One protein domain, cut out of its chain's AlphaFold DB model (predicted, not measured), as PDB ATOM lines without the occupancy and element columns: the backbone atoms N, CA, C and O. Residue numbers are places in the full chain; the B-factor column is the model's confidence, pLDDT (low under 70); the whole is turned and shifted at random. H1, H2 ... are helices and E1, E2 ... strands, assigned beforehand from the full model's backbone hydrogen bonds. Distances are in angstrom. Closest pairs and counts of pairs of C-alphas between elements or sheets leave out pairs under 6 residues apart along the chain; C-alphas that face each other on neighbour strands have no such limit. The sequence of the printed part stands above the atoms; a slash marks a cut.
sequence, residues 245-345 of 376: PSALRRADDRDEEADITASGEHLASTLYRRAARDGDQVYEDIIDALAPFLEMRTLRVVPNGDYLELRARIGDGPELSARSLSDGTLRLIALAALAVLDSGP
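Overview. This is residues 245 to 345 of the 376 residues of an uncharacterized protein of Actinomyces sp. Z5 (UniProt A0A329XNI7). A long two-stranded hairpin, E1 and E2, widened by the short E3, makes a small sheet with H2 and H3 packed over one face. H4 packs on H3 and only grazes the sheet, while short H1 sits at the beginning of H4. The 101 printed residues run H1 H2 H3 E1 E2 E3 H4, with the antiparallel sheet order E1 - E2 - E3; the class is mixed, helices and strands. The whole is compact, with a radius of gyration of the C-alphas of 12.3 A and spans of 33 by 33 by 25 A.

Arrangement. H1, residues 245 to 248, touches H4, residues 327 to 341, closest at C-alphas 245 and 327, 5.4 A. Residues 252 to 253 pair antiparallel with residues 307 to 308 of E2, residues 307 to 314. H2, residues 267 to 278, runs across the strands at a height over the sheet of 9.2 A. H3, residues 281 to 290, on the same face, is over E1, residues 296 to 304, at 8.1 A. H3 touches H4 at a steep tilt of 55 degrees, opposite ways, with C-alphas 286 and 336 closest at 5.5 A. E1, E2 and E3, residues 319 to 321, form a meander, each strand the antiparallel neighbour of the one before; N 300 and O 311 are 2.9 A apart, and N 312 and O 320 2.9 A, within hydrogen-bond range. In H2, H3 and H4 every O i to N i+4 pair is within range; H1 is too short for one.

Along the chain. H1 begins at C-alpha 245 (-41.101, 37.611, -59.716). E1 spans 22.0 A, E2 23.0 A and H4 21.0 A, H4 ending at C-alpha 341 (-29.984, 31.760, -44.192).

Size, cuts and confidence. The farthest C-alphas, of Gly 305 and Pro 345, are 36.9 A apart. The printed part has no cut; the link H1 to H2 is long. Residues 343 to 345 have pLDDT under 70.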
ATOM      1  N   PRO A 245     -40.987  36.220 -60.148       87.44
ATOM      2  CA  PRO A 245     -41.101  37.611 -59.716       87.44
ATOM      3  C   PRO A 245     -42.447  37.940 -59.064       87.44
ATOM      4  O   PRO A 245     -42.512  38.801 -58.191       87.44
ATOM      5  N   SER A 246     -43.531  37.279 -59.478       89.88
ATOM      6  CA  SER A 246     -44.855  37.386 -58.851       89.88
ATOM      7  C   SER A 246     -44.835  36.915 -57.398       89.88
ATOM      8  O   SER A 246     -45.310  37.646 -56.528       89.88
ATOM      9  N   ALA A 247     -44.251  35.742 -57.141       90.88
ATOM     10  CA  ALA A 247     -44.085  35.169 -55.808       90.88
ATOM     11  C   ALA A 247     -43.199  36.058 -54.925       90.88
ATOM     12  O   ALA A 247     -43.600  36.451 -53.833       90.88
ATOM     13  N   LEU A 248     -42.050  36.494 -55.451       91.44
ATOM     14  CA  LEU A 248     -41.097  37.370 -54.756       91.44
ATOM     15  C   LEU A 248     -41.658  38.760 -54.412       91.44
ATOM     16  O   LEU A 248     -41.177  39.425 -53.494       91.44
ATOM     17  N   ARG A 249     -42.653  39.238 -55.170       92.50
ATOM     18  CA  ARG A 249     -43.354  40.509 -54.916       92.50
ATOM     19  C   ARG A 249     -44.501  40.380 -53.925       92.50
ATOM     20  O   ARG A 249     -45.031  41.417 -53.500       92.50
ATOM     21  N   ARG A 250     -44.950  39.157 -53.641       87.62
ATOM     22  CA  ARG A 250     -46.114  38.919 -52.794       87.62
ATOM     23  C   ARG A 250     -45.797  39.416 -51.386       87.62
ATOM     24  O   ARG A 250     -44.717  39.185 -50.857       87.62
ATOM     25  N   ALA A 251     -46.733  40.170 -50.818       86.44
ATOM     26  CA  ALA A 251     -46.644  40.535 -49.415       86.44
ATOM     27  C   ALA A 251     -47.087  39.331 -48.581       86.44
ATOM     28  O   ALA A 251     -48.039  38.641 -48.959       86.44
ATOM     29  N   ASP A 252     -46.402  39.103 -47.469       92.06
ATOM     30  CA  ASP A 252     -46.760  38.070 -46.504       92.06
ATOM     31  C   ASP A 252     -47.528  38.686 -45.342       92.06
ATOM     32  O   ASP A 252     -47.288  39.843 -44.976       92.06
ATOM     33  N   ASP A 253     -48.422  37.906 -44.747       91.50
ATOM     34  CA  ASP A 253     -49.025  38.256 -43.468       91.50
ATOM     35  C   ASP A 253     -47.943  38.314 -42.383       91.50
ATOM     36  O   ASP A 253     -46.927  37.615 -42.431       91.50
ATOM     37  N   ARG A 254     -48.152  39.161 -41.374       88.19
ATOM     38  CA  ARG A 254     -47.177  39.337 -40.284       88.19
ATOM     39  C   ARG A 254     -46.932  38.084 -39.451       88.19
ATOM     40  O   ARG A 254     -45.843  37.957 -38.893       88.19
ATOM     41  N   ASP A 255     -47.927  37.210 -39.386       88.69
ATOM     42  CA  ASP A 255     -47.898  35.973 -38.607       88.69
ATOM     43  C   ASP A 255     -47.549  34.750 -39.475       88.69
ATOM     44  O   ASP A 255     -47.666  33.619 -39.018       88.69
ATOM     45  N   GLU A 256     -47.130  34.954 -40.730       92.19
ATOM     46  CA  GLU A 256     -46.679  33.866 -41.599       92.19
ATOM     47  C   GLU A 256     -45.422  33.195 -41.020       92.19
ATOM     48  O   GLU A 256     -44.437  33.862 -40.684       92.19
ATOM     49  N   GLU A 257     -45.435  31.863 -40.953       89.38
ATOM     50  CA  GLU A 257     -44.386  31.024 -40.358       89.38
ATOM     51  C   GLU A 257     -43.655  30.152 -41.389       89.38
ATOM     52  O   GLU A 257     -42.600  29.600 -41.074       89.38
ATOM     53  N   ALA A 258     -44.147  30.068 -42.629       87.25
ATOM     54  CA  ALA A 258     -43.492  29.327 -43.700       87.25
ATOM     55  C   ALA A 258     -42.135  29.938 -44.090       87.25
ATOM     56  O   ALA A 258     -41.947  31.161 -44.059       87.25
ATOM     57  N   ASP A 259     -41.177  29.078 -44.437       88.38
ATOM     58  CA  ASP A 259     -39.872  29.464 -44.981       88.38
ATOM     59  C   ASP A 259     -39.951  29.753 -46.488       88.38
ATOM     60  O   ASP A 259     -40.949  29.453 -47.148       88.38
ATOM     61  N   ILE A 260     -38.869  30.317 -47.037       89.81
ATOM     62  CA  ILE A 260     -38.757  30.648 -48.463       89.81
ATOM     63  C   ILE A 260     -39.002  29.402 -49.323       89.81
ATOM     64  O   ILE A 260     -38.272  28.412 -49.218       89.81
ATOM     65  N   THR A 261     -40.006  29.469 -50.197       88.81
ATOM     66  CA  THR A 261     -40.374  28.364 -51.094       88.81
ATOM     67  C   THR A 261     -39.470  28.300 -52.330       88.81
ATOM     68  O   THR A 261     -38.715  29.227 -52.622       88.81
ATOM     69  N   ALA A 262     -39.594  27.225 -53.116       84.56
ATOM     70  CA  ALA A 262     -38.928  27.075 -54.415       84.56
ATOM     71  C   ALA A 262     -39.196  28.241 -55.386       84.56
ATOM     72  O   ALA A 262     -38.307  28.623 -56.149       84.56
ATOM     73  N   SER A 263     -40.401  28.826 -55.340       86.56
ATOM     74  CA  SER A 263     -40.786  29.974 -56.168       86.56
ATOM     75  C   SER A 263     -40.358  31.326 -55.592       86.56
ATOM     76  O   SER A 263     -40.429  32.341 -56.284       86.56
ATOM     77  N   GLY A 264     -39.867  31.354 -54.350       88.75
ATOM     78  CA  GLY A 264     -39.466  32.573 -53.652       88.75
ATOM     79  C   GLY A 264     -40.586  33.246 -52.855       88.75
ATOM     80  O   GLY A 264     -40.427  34.395 -52.444       88.75
ATOM     81  N   GLU A 265     -41.711  32.565 -52.615       91.12
ATOM     82  CA  GLU A 265     -42.704  33.060 -51.654       91.12
ATOM     83  C   GLU A 265     -42.119  33.111 -50.239       91.12
ATOM     84  O   GLU A 265     -41.121  32.452 -49.949       91.12
ATOM     85  N   HIS A 266     -42.748  33.888 -49.356       93.81
ATOM     86  CA  HIS A 266     -42.370  33.995 -47.944       93.81
ATOM     87  C   HIS A 266     -40.980  34.593 -47.688       93.81
ATOM     88  O   HIS A 266     -40.431  34.496 -46.586       93.81
ATOM     89  N   LEU A 267     -40.392  35.261 -48.689       93.69
ATOM     90  CA  LEU A 267     -39.125  35.978 -48.549       93.69
ATOM     91  C   LEU A 267     -39.212  37.073 -47.479       93.69
ATOM     92  O   LEU A 267     -38.313  37.197 -46.647       93.69
ATOM     93  N   ALA A 268     -40.287  37.867 -47.482       94.31
ATOM     94  CA  ALA A 268     -40.426  38.980 -46.551       94.31
ATOM     95  C   ALA A 268     -40.637  38.481 -45.114       94.31
ATOM     96  O   ALA A 268     -39.945  38.944 -44.203       94.31
ATOM     97  N   SER A 269     -41.539  37.514 -44.910       94.62
ATOM     98  CA  SER A 269     -41.778  36.927 -43.584       94.62
ATOM     99  C   SER A 269     -40.543  36.222 -43.028       94.62
ATOM    100  O   SER A 269     -40.175  36.474 -41.881       94.62
ATOM    101  N   THR A 270     -39.829  35.438 -43.839       93.62
ATOM    102  CA  THR A 270     -38.615  34.733 -43.393       93.62
ATOM    103  C   THR A 270     -37.529  35.708 -42.933       93.62
ATOM    104  O   THR A 270     -36.973  35.545 -41.844       93.62
ATOM    105  N   LEU A 271     -37.247  36.757 -43.717       94.25
ATOM    106  CA  LEU A 271     -36.251  37.768 -43.345       94.25
ATOM    107  C   LEU A 271     -36.659  38.548 -42.093       94.25
ATOM    108  O   LEU A 271     -35.825  38.789 -41.223       94.25
ATOM    109  N   TYR A 272     -37.942  38.889 -41.967       94.75
ATOM    110  CA  TYR A 272     -38.464  39.565 -40.783       94.75
ATOM    111  C   TYR A 272     -38.338  38.698 -39.520       94.75
ATOM    112  O   TYR A 272     -37.846  39.174 -38.495       94.75
ATOM    113  N   ARG A 273     -38.706  37.406 -39.594       92.50
ATOM    114  CA  ARG A 273     -38.537  36.448 -38.484       92.50
ATOM    115  C   ARG A 273     -37.065  36.272 -38.113       92.50
ATOM    116  O   ARG A 273     -36.734  36.251 -36.926       92.50
ATOM    117  N   ARG A 274     -36.172  36.177 -39.105       90.88
ATOM    118  CA  ARG A 274     -34.727  36.057 -38.863       90.88
ATOM    119  C   ARG A 274     -34.169  37.301 -38.180       90.88
ATOM    120  O   ARG A 274     -33.482  37.167 -37.171       90.88
ATOM    121  N   ALA A 275     -34.521  38.492 -38.663       93.00
ATOM    122  CA  ALA A 275     -34.097  39.752 -38.061       93.00
ATOM    123  C   ALA A 275     -34.594  39.901 -36.614       93.00
ATOM    124  O   ALA A 275     -33.861  40.359 -35.743       93.00
ATOM    125  N   ALA A 276     -35.815  39.440 -36.318       91.19
ATOM    126  CA  ALA A 276     -36.341  39.435 -34.955       91.19
ATOM    127  C   ALA A 276     -35.576  38.490 -34.007       91.19
ATOM    128  O   ALA A 276     -35.497  38.760 -32.807       91.19
ATOM    129  N   ARG A 277     -35.019  37.386 -34.526       87.69
ATOM    130  CA  ARG A 277     -34.276  36.387 -33.743       87.69
ATOM    131  C   ARG A 277     -32.807  36.761 -33.547       87.69
ATOM    132  O   ARG A 277     -32.305  36.672 -32.430       87.69
ATOM    133  N   ASP A 278     -32.131  37.138 -34.628       85.19
ATOM    134  CA  ASP A 278     -30.671  37.286 -34.677       85.19
ATOM    135  C   ASP A 278     -30.219  38.752 -34.812       85.19
ATOM    136  O   ASP A 278     -29.024  39.047 -34.775       85.19
ATOM    137  N   GLY A 279     -31.173  39.682 -34.912       89.75
ATOM    138  CA  GLY A 279     -30.944  41.103 -35.148       89.75
ATOM    139  C   GLY A 279     -30.877  41.461 -36.635       89.75
ATOM    140  O   GLY A 279     -30.833  40.600 -37.513       89.75
ATOM    141  N   ASP A 280     -30.810  42.762 -36.920       92.31
ATOM    142  CA  ASP A 280     -30.790  43.300 -38.291       92.31
ATOM    143  C   ASP A 280     -29.521  42.936 -39.092       92.31
ATOM    144  O   ASP A 280     -29.435  43.246 -40.278       92.31
ATOM    145  N   GLN A 281     -28.558  42.233 -38.481       90.75
ATOM    146  CA  GLN A 281     -27.328  41.771 -39.133       90.75
ATOM    147  C   GLN A 281     -27.607  40.910 -40.374       90.75
ATOM    148  O   GLN A 281     -26.862  40.992 -41.343       90.75
ATOM    149  N   VAL A 282     -28.715  40.158 -40.390       92.50
ATOM    150  CA  VAL A 282     -29.124  39.366 -41.562       92.50
ATOM    151  C   VAL A 282     -29.246  40.217 -42.831       92.50
ATOM    152  O   VAL A 282     -28.911  39.749 -43.915       92.50
ATOM    153  N   TYR A 283     -29.706  41.466 -42.722       95.62
ATOM    154  CA  TYR A 283     -29.847  42.338 -43.886       95.62
ATOM    155  C   TYR A 283     -28.489  42.793 -44.413       95.62
ATOM    156  O   TYR A 283     -28.287  42.796 -45.624       95.62
ATOM    157  N   GLU A 284     -27.564  43.134 -43.516       94.50
ATOM    158  CA  GLU A 284     -26.198  43.519 -43.876       94.50
ATOM    159  C   GLU A 284     -25.443  42.342 -44.504       94.50
ATOM    160  O   GLU A 284     -24.812  42.512 -45.542       94.50
ATOM    161  N   ASP A 285     -25.597  41.130 -43.965       93.19
ATOM    162  CA  ASP A 285     -24.988  39.921 -44.531       93.19
ATOM    163  C   ASP A 285     -25.484  39.654 -45.969       93.19
ATOM    164  O   ASP A 285     -24.712  39.256 -46.845       93.19
ATOM    165  N   ILE A 286     -26.768  39.920 -46.245       94.75
ATOM    166  CA  ILE A 286     -27.344  39.817 -47.595       94.75
ATOM    167  C   ILE A 286     -26.819  40.931 -48.509       94.75
ATOM    168  O   ILE A 286     -26.493  40.664 -49.667       94.75
ATOM    169  N   ILE A 287     -26.725  42.169 -48.017       95.19
ATOM    170  CA  ILE A 287     -26.151  43.294 -48.771       95.19
ATOM    171  C   ILE A 287     -24.700  42.983 -49.159       95.19
ATOM    172  O   ILE A 287     -24.330  43.149 -50.323       95.19
ATOM    173  N   ASP A 288     -23.905  42.466 -48.223       93.62
ATOM    174  CA  ASP A 288     -22.516  42.067 -48.445       93.62
ATOM    175  C   ASP A 288     -22.405  40.940 -49.481       93.62
ATOM    176  O   ASP A 288     -21.551  40.997 -50.373       93.62
ATOM    177  N   ALA A 289     -23.292  39.940 -49.423       90.88
ATOM    178  CA  ALA A 289     -23.355  38.872 -50.420       90.88
ATOM    179  C   ALA A 289     -23.718  39.390 -51.828       90.88
ATOM    180  O   ALA A 289     -23.282  38.826 -52.833       90.88
ATOM    181  N   LEU A 290     -24.488  40.480 -51.910       93.44
ATOM    182  CA  LEU A 290     -24.914  41.106 -53.165       93.44
ATOM    183  C   LEU A 290     -23.929  42.128 -53.728       93.44
ATOM    184  O   LEU A 290     -24.006  42.424 -54.922       93.44
ATOM    185  N   ALA A 291     -23.002  42.640 -52.919       92.31
ATOM    186  CA  ALA A 291     -22.078  43.708 -53.294       92.31
ATOM    187  C   ALA A 291     -21.330  43.499 -54.634       92.31
ATOM    188  O   ALA A 291     -21.140  44.484 -55.351       92.31
ATOM    189  N   PRO A 292     -20.930  42.269 -55.040       90.06
ATOM    190  CA  PRO A 292     -20.296  42.044 -56.344       90.06
ATOM    191  C   PRO A 292     -21.219  42.263 -57.551       90.06
ATOM    192  O   PRO A 292     -20.733  42.482 -58.659       90.06
ATOM    193  N   PHE A 293     -22.534  42.171 -57.356       87.75
ATOM    194  CA  PHE A 293     -23.535  42.161 -58.428       87.75
ATOM    195  C   PHE A 293     -24.404  43.417 -58.434       87.75
ATOM    196  O   PHE A 293     -24.890  43.835 -59.486       87.75
ATOM    197  N   LEU A 294     -24.632  44.005 -57.260       88.88
ATOM    198  CA  LEU A 294     -25.540  45.122 -57.075       88.88
ATOM    199  C   LEU A 294     -25.020  46.057 -55.986       88.88
ATOM    200  O   LEU A 294     -24.708  45.634 -54.877       88.88
ATOM    201  N   GLU A 295     -25.026  47.356 -56.271       92.12
ATOM    202  CA  GLU A 295     -24.751  48.385 -55.271       92.12
ATOM    203  C   GLU A 295     -25.974  48.586 -54.362       92.12
ATOM    204  O   GLU A 295     -26.688  49.588 -54.442       92.12
ATOM    205  N   MET A 296     -26.275  47.595 -53.524       94.12
ATOM    206  CA  MET A 296     -27.365  47.686 -52.559       94.12
ATOM    207  C   MET A 296     -26.937  48.549 -51.369       94.12
ATOM    208  O   MET A 296     -25.943  48.268 -50.711       94.12
ATOM    209  N   ARG A 297     -27.679  49.629 -51.104       94.75
ATOM    210  CA  ARG A 297     -27.404  50.559 -49.996       94.75
ATOM    211  C   ARG A 297     -28.216  50.251 -48.749       94.75
ATOM    212  O   ARG A 297     -27.745  50.509 -47.650       94.75
ATOM    213  N   THR A 298     -29.444  49.771 -48.922       96.25
ATOM    214  CA  THR A 298     -30.309  49.343 -47.820       96.25
ATOM    215  C   THR A 298     -31.148  48.150 -48.253       96.25
ATOM    216  O   THR A 298     -31.576  48.076 -49.408       96.25
ATOM    217  N   LEU A 299     -31.426  47.262 -47.304       97.00
ATOM    218  CA  LEU A 299     -32.383  46.169 -47.404       97.00
ATOM    219  C   LEU A 299     -33.070  46.035 -46.052       97.00
ATOM    220  O   LEU A 299     -32.403  46.038 -45.023       97.00
ATOM    221  N   ARG A 300     -34.397  45.956 -46.039       96.38
ATOM    222  CA  ARG A 300     -35.165  45.721 -44.813       96.38
ATOM    223  C   ARG A 300     -36.570  45.255 -45.130       96.38
ATOM    224  O   ARG A 300     -37.129  45.605 -46.170       96.38
ATOM    225  N   VAL A 301     -37.174  44.545 -44.190       96.38
ATOM    226  CA  VAL A 301     -38.608  44.266 -44.205       96.38
ATOM    227  C   VAL A 301     -39.280  45.121 -43.142       96.38
ATOM    228  O   VAL A 301     -38.848  45.151 -41.992       96.38
ATOM    229  N   VAL A 302     -40.329  45.844 -43.533       93.81
ATOM    230  CA  VAL A 302     -41.082  46.722 -42.632       93.81
ATOM    231  C   VAL A 302     -42.542  46.276 -42.536       93.81
ATOM    232  O   VAL A 302     -43.146  45.948 -43.561       93.81
ATOM    233  N   PRO A 303     -43.149  46.286 -41.337       93.69
ATOM    234  CA  PRO A 303     -44.587  46.088 -41.201       93.69
ATOM    235  C   PRO A 303     -45.372  47.232 -41.853       93.69
ATOM    236  O   PRO A 303     -45.079  48.408 -41.625       93.69
ATOM    237  N   ASN A 304     -46.402  46.890 -42.621       90.88
ATOM    238  CA  ASN A 304     -47.338  47.825 -43.238       90.88
ATOM    239  C   ASN A 304     -48.780  47.340 -43.006       90.88
ATOM    240  O   ASN A 304     -49.360  46.623 -43.822       90.88
ATOM    241  N   GLY A 305     -49.339  47.712 -41.851       89.44
ATOM    242  CA  GLY A 305     -50.613  47.171 -41.376       89.44
ATOM    243  C   GLY A 305     -50.466  45.704 -40.972       89.44
ATOM    244  O   GLY A 305     -49.662  45.392 -40.088       89.44
ATOM    245  N   ASP A 306     -51.222  44.838 -41.644       89.44
ATOM    246  CA  ASP A 306     -51.255  43.389 -41.403       89.44
ATOM    247  C   ASP A 306     -50.252  42.608 -42.267       89.44
ATOM    248  O   ASP A 306     -50.072  41.410 -42.070       89.44
ATOM    249  N   TYR A 307     -49.544  43.294 -43.170       93.44
ATOM    250  CA  TYR A 307     -48.596  42.677 -44.094       93.44
ATOM    251  C   TYR A 307     -47.158  43.143 -43.859       93.44
ATOM    252  O   TYR A 307     -46.903  44.209 -43.288       93.44
ATOM    253  N   LEU A 308     -46.208  42.358 -44.351       94.62
ATOM    254  CA  LEU A 308     -44.784  42.660 -44.386       94.62
ATOM    255  C   LEU A 308     -44.377  43.121 -45.787       94.62
ATOM    256  O   LEU A 308     -44.685  42.479 -46.790       94.62
ATOM    257  N   GLU A 309     -43.673  44.250 -45.861       93.12
ATOM    258  CA  GLU A 309     -43.194  44.816 -47.119       93.12
ATOM    259  C   GLU A 309     -41.664  44.841 -47.149       93.12
ATOM    260  O   GLU A 309     -41.021  45.536 -46.359       93.12
ATOM    261  N   LEU A 310     -41.079  44.111 -48.101       96.00
ATOM    262  CA  LEU A 310     -39.653  44.187 -48.397       96.00
ATOM    263  C   LEU A 310     -39.335  45.489 -49.139       96.00
ATOM    264  O   LEU A 310     -39.990  45.839 -50.127       96.00
ATOM    265  N   ARG A 311     -38.311  46.195 -48.661       96.00
ATOM    266  CA  ARG A 311     -37.822  47.454 -49.218       96.00
ATOM    267  C   ARG A 311     -36.315  47.417 -49.410       96.00
ATOM    268  O   ARG A 311     -35.587  46.938 -48.544       96.00
ATOM    269  N   ALA A 312     -35.859  47.966 -50.530       96.56
ATOM    270  CA  ALA A 312     -34.442  48.059 -50.845       96.56
ATOM    271  C   ALA A 312     -34.102  49.379 -51.540       96.56
ATOM    272  O   ALA A 312     -34.929  49.961 -52.250       96.56
ATOM    273  N   ARG A 313     -32.863  49.839 -51.366       96.38
ATOM    274  CA  ARG A 313     -32.288  50.966 -52.109       96.38
ATOM    275  C   ARG A 313     -31.094  50.494 -52.925       96.38
ATOM    276  O   ARG A 313     -30.185  49.876 -52.379       96.38
ATOM    277  N   ILE A 314     -31.085  50.839 -54.210       94.38
ATOM    278  CA  ILE A 314     -30.004  50.523 -55.148       94.38
ATOM    279  C   ILE A 314     -29.307  51.827 -55.542       94.38
ATOM    280  O   ILE A 314     -29.970  52.758 -56.010       94.38
ATOM    281  N   GLY A 315     -27.987  51.893 -55.353       92.12
ATOM    282  CA  GLY A 315     -27.180  53.093 -55.563       92.12
ATOM    283  C   GLY A 315     -27.751  54.308 -54.826       92.12
ATOM    284  O   GLY A 315     -28.293  54.192 -53.724       92.12
ATOM    285  N   ASP A 316     -27.703  55.469 -55.473       90.69
ATOM    286  CA  ASP A 316     -28.256  56.724 -54.946       90.69
ATOM    287  C   ASP A 316     -29.766  56.899 -55.213       90.69
ATOM    288  O   ASP A 316     -30.326  57.982 -55.027       90.69
ATOM    289  N   GLY A 317     -30.447  55.845 -55.675       90.19
ATOM    290  CA  GLY A 317     -31.878  55.870 -55.964       90.19
ATOM    291  C   GLY A 317     -32.766  55.997 -54.716       90.19
ATOM    292  O   GLY A 317     -32.298  55.918 -53.576       90.19
ATOM    293  N   PRO A 318     -34.088  56.173 -54.901       93.94
ATOM    294  CA  PRO A 318     -35.034  56.092 -53.796       93.94
ATOM    295  C   PRO A 318     -35.078  54.674 -53.209       93.94
ATOM    296  O   PRO A 318     -34.721  53.692 -53.857       93.94
ATOM    297  N   GLU A 319     -35.557  54.561 -51.970       95.94
ATOM    298  CA  GLU A 319     -35.937  53.257 -51.425       95.94
ATOM    299  C   GLU A 319     -37.245  52.799 -52.085       95.94
ATOM    300  O   GLU A 319     -38.232  53.538 -52.097       95.94
ATOM    301  N   LEU A 320     -37.239  51.593 -52.648       95.50
ATOM    302  CA  LEU A 320     -38.343  51.002 -53.397       95.50
ATOM    303  C   LEU A 320     -38.884  49.777 -52.659       95.50
ATOM    304  O   LEU A 320     -38.121  49.046 -52.030       95.50
ATOM    305  N   SER A 321     -40.192  49.532 -52.760       94.81
ATOM    306  CA  SER A 321     -40.776  48.265 -52.315       94.81
ATOM    307  C   SER A 321     -40.572  47.166 -53.355       94.81
ATOM    308  O   SER A 321     -40.354  47.456 -54.534       94.81
ATOM    309  N   ALA A 322     -40.701  45.902 -52.941       92.31
ATOM    310  CA  ALA A 322     -40.550  44.737 -53.817       92.31
ATOM    311  C   ALA A 322     -41.348  44.848 -55.128       92.31
ATOM    312  O   ALA A 322     -40.852  44.501 -56.198       92.31
ATOM    313  N   ARG A 323     -42.556  45.426 -55.082       91.50
ATOM    314  CA  ARG A 323     -43.417  45.639 -56.260       91.50
ATOM    315  C   ARG A 323     -42.788  46.537 -57.327       91.50
ATOM    316  O   ARG A 323     -43.131  46.408 -58.498       91.50
ATOM    317  N   SER A 324     -41.904  47.445 -56.926       93.75
ATOM    318  CA  SER A 324     -41.230  48.406 -57.802       93.75
ATOM    319  C   SER A 324     -39.782  48.028 -58.120       93.75
ATOM    320  O   SER A 324     -39.143  48.721 -58.908       93.75
ATOM    321  N   LEU A 325     -39.257  46.951 -57.529       92.81
ATOM    322  CA  LEU A 325     -37.941  46.420 -57.872       92.81
ATOM    323  C   LEU A 325     -37.991  45.647 -59.197       92.81
ATOM    324  O   LEU A 325     -39.017  45.063 -59.571       92.81
ATOM    325  N   SER A 326     -36.856  45.644 -59.902       90.81
ATOM    326  CA  SER A 326     -36.690  44.826 -61.103       90.81
ATOM    327  C   SER A 326     -36.733  43.337 -60.750       90.81
ATOM    328  O   SER A 326     -36.296  42.939 -59.668       90.81
ATOM    329  N   ASP A 327     -37.224  42.512 -61.676       90.81
ATOM    330  CA  ASP A 327     -37.309  41.059 -61.485       90.81
ATOM    331  C   ASP A 327     -35.934  40.449 -61.152       90.81
ATOM    332  O   ASP A 327     -35.823  39.608 -60.262       90.81
ATOM    333  N   GLY A 328     -34.870  40.926 -61.810       88.00
ATOM    334  CA  GLY A 328     -33.500  40.470 -61.566       88.00
ATOM    335  C   GLY A 328     -32.992  40.841 -60.174       88.00
ATOM    336  O   GLY A 328     -32.371  40.020 -59.508       88.00
ATOM    337  N   THR A 329     -33.318  42.043 -59.690       91.12
ATOM    338  CA  THR A 329     -32.991  42.453 -58.317       91.12
ATOM    339  C   THR A 329     -33.651  41.533 -57.295       91.12
ATOM    340  O   THR A 329     -32.989  41.099 -56.359       91.12
ATOM    341  N   LEU A 330     -34.938  41.223 -57.468       92.25
ATOM    342  CA  LEU A 330     -35.664  40.359 -56.536       92.25
ATOM    343  C   LEU A 330     -35.081  38.947 -56.490       92.25
ATOM    344  O   LEU A 330     -34.894  38.404 -55.405       92.25
ATOM    345  N   ARG A 331     -34.741  38.375 -57.651       90.50
ATOM    346  CA  ARG A 331     -34.100  37.055 -57.716       90.50
ATOM    347  C   ARG A 331     -32.736  37.047 -57.037       90.50
ATOM    348  O   ARG A 331     -32.458  36.135 -56.270       90.50
ATOM    349  N   LEU A 332     -31.917  38.077 -57.263       91.88
ATOM    350  CA  LEU A 332     -30.628  38.211 -56.581       91.88
ATOM    351  C   LEU A 332     -30.808  38.303 -55.061       91.88
ATOM    352  O   LEU A 332     -30.130  37.582 -54.337       91.88
ATOM    353  N   ILE A 333     -31.753  39.122 -54.579       93.62
ATOM    354  CA  ILE A 333     -32.070  39.208 -53.144       93.62
ATOM    355  C   ILE A 333     -32.467  37.841 -52.595       93.62
ATOM    356  O   ILE A 333     -31.966  37.450 -51.547       93.62
ATOM    357  N   ALA A 334     -33.337  37.106 -53.287       92.44
ATOM    358  CA  ALA A 334     -33.776  35.790 -52.842       92.44
ATOM    359  C   ALA A 334     -32.629  34.776 -52.789       92.44
ATOM    360  O   ALA A 334     -32.501  34.060 -51.803       92.44
ATOM    361  N   LEU A 335     -31.761  34.746 -53.805       90.06
ATOM    362  CA  LEU A 335     -30.587  33.869 -53.825       90.06
ATOM    363  C   LEU A 335     -29.599  34.214 -52.706       90.06
ATOM    364  O   LEU A 335     -29.112  33.318 -52.023       90.06
ATOM    365  N   ALA A 336     -29.335  35.503 -52.482       91.75
ATOM    366  CA  ALA A 336     -28.471  35.953 -51.396       91.75
ATOM    367  C   ALA A 336     -29.084  35.654 -50.019       91.75
ATOM    368  O   ALA A 336     -28.384  35.177 -49.132       91.75
ATOM    369  N   ALA A 337     -30.395  35.852 -49.856       92.19
ATOM    370  CA  ALA A 337     -31.119  35.470 -48.650       92.19
ATOM    371  C   ALA A 337     -31.008  33.965 -48.393       92.19
ATOM    372  O   ALA A 337     -30.625  33.568 -47.300       92.19
ATOM    373  N   LEU A 338     -31.269  33.124 -49.396       88.81
ATOM    374  CA  LEU A 338     -31.112  31.675 -49.271       88.81
ATOM    375  C   LEU A 338     -29.678  31.304 -48.871       88.81
ATOM    376  O   LEU A 338     -29.509  30.536 -47.934       88.81
ATOM    377  N   ALA A 339     -28.660  31.904 -49.491       85.06
ATOM    378  CA  ALA A 339     -27.257  31.637 -49.170       85.06
ATOM    379  C   ALA A 339     -26.845  32.064 -47.748       85.06
ATOM    380  O   ALA A 339     -26.021  31.400 -47.125       85.06
ATOM    381  N   VAL A 340     -27.399  33.166 -47.232       87.56
ATOM    382  CA  VAL A 340     -27.116  33.674 -45.875       87.56
ATOM    383  C   VAL A 340     -27.892  32.900 -44.806       87.56
ATOM    384  O   VAL A 340     -27.409  32.716 -43.688       87.56
ATOM    385  N   LEU A 341     -29.109  32.461 -45.127       84.56
ATOM    386  CA  LEU A 341     -29.984  31.760 -44.192       84.56
ATOM    387  C   LEU A 341     -29.665  30.263 -44.084       84.56
ATOM    388  O   LEU A 341     -29.910  29.679 -43.024       84.56
ATOM    389  N   ASP A 342     -29.140  29.636 -45.143       75.00
ATOM    390  CA  ASP A 342     -28.865  28.198 -45.127       75.00
ATOM    391  C   ASP A 342     -27.721  27.858 -44.164       75.00
ATOM    392  O   ASP A 342     -26.667  28.492 -44.134       75.00
ATOM    393  N   SER A 343     -27.946  26.845 -43.333       62.38
ATOM    394  CA  SER A 343     -27.058  26.515 -42.208       62.38
ATOM    395  C   SER A 343     -26.107  25.346 -42.499       62.38
ATOM    396  O   SER A 343     -25.383  24.913 -41.603       62.38
ATOM    397  N   GLY A 344     -26.089  24.829 -43.730       64.88
ATOM    398  CA  GLY A 344     -25.283  23.674 -44.120       64.88
ATOM    399  C   GLY A 344     -25.075  23.572 -45.634       64.88
ATOM    400  O   GLY A 344     -25.702  24.313 -46.390       64.88
ATOM    401  N   PRO A 345     -24.172  22.685 -46.087       62.88
ATOM    402  CA  PRO A 345     -23.978  22.431 -47.507       62.88
ATOM    403  C   PRO A 345     -25.242  21.780 -48.076       62.88
ATOM    404  O   PRO A 345     -25.611  20.685 -47.663       62.88
TER     405      PRO A 345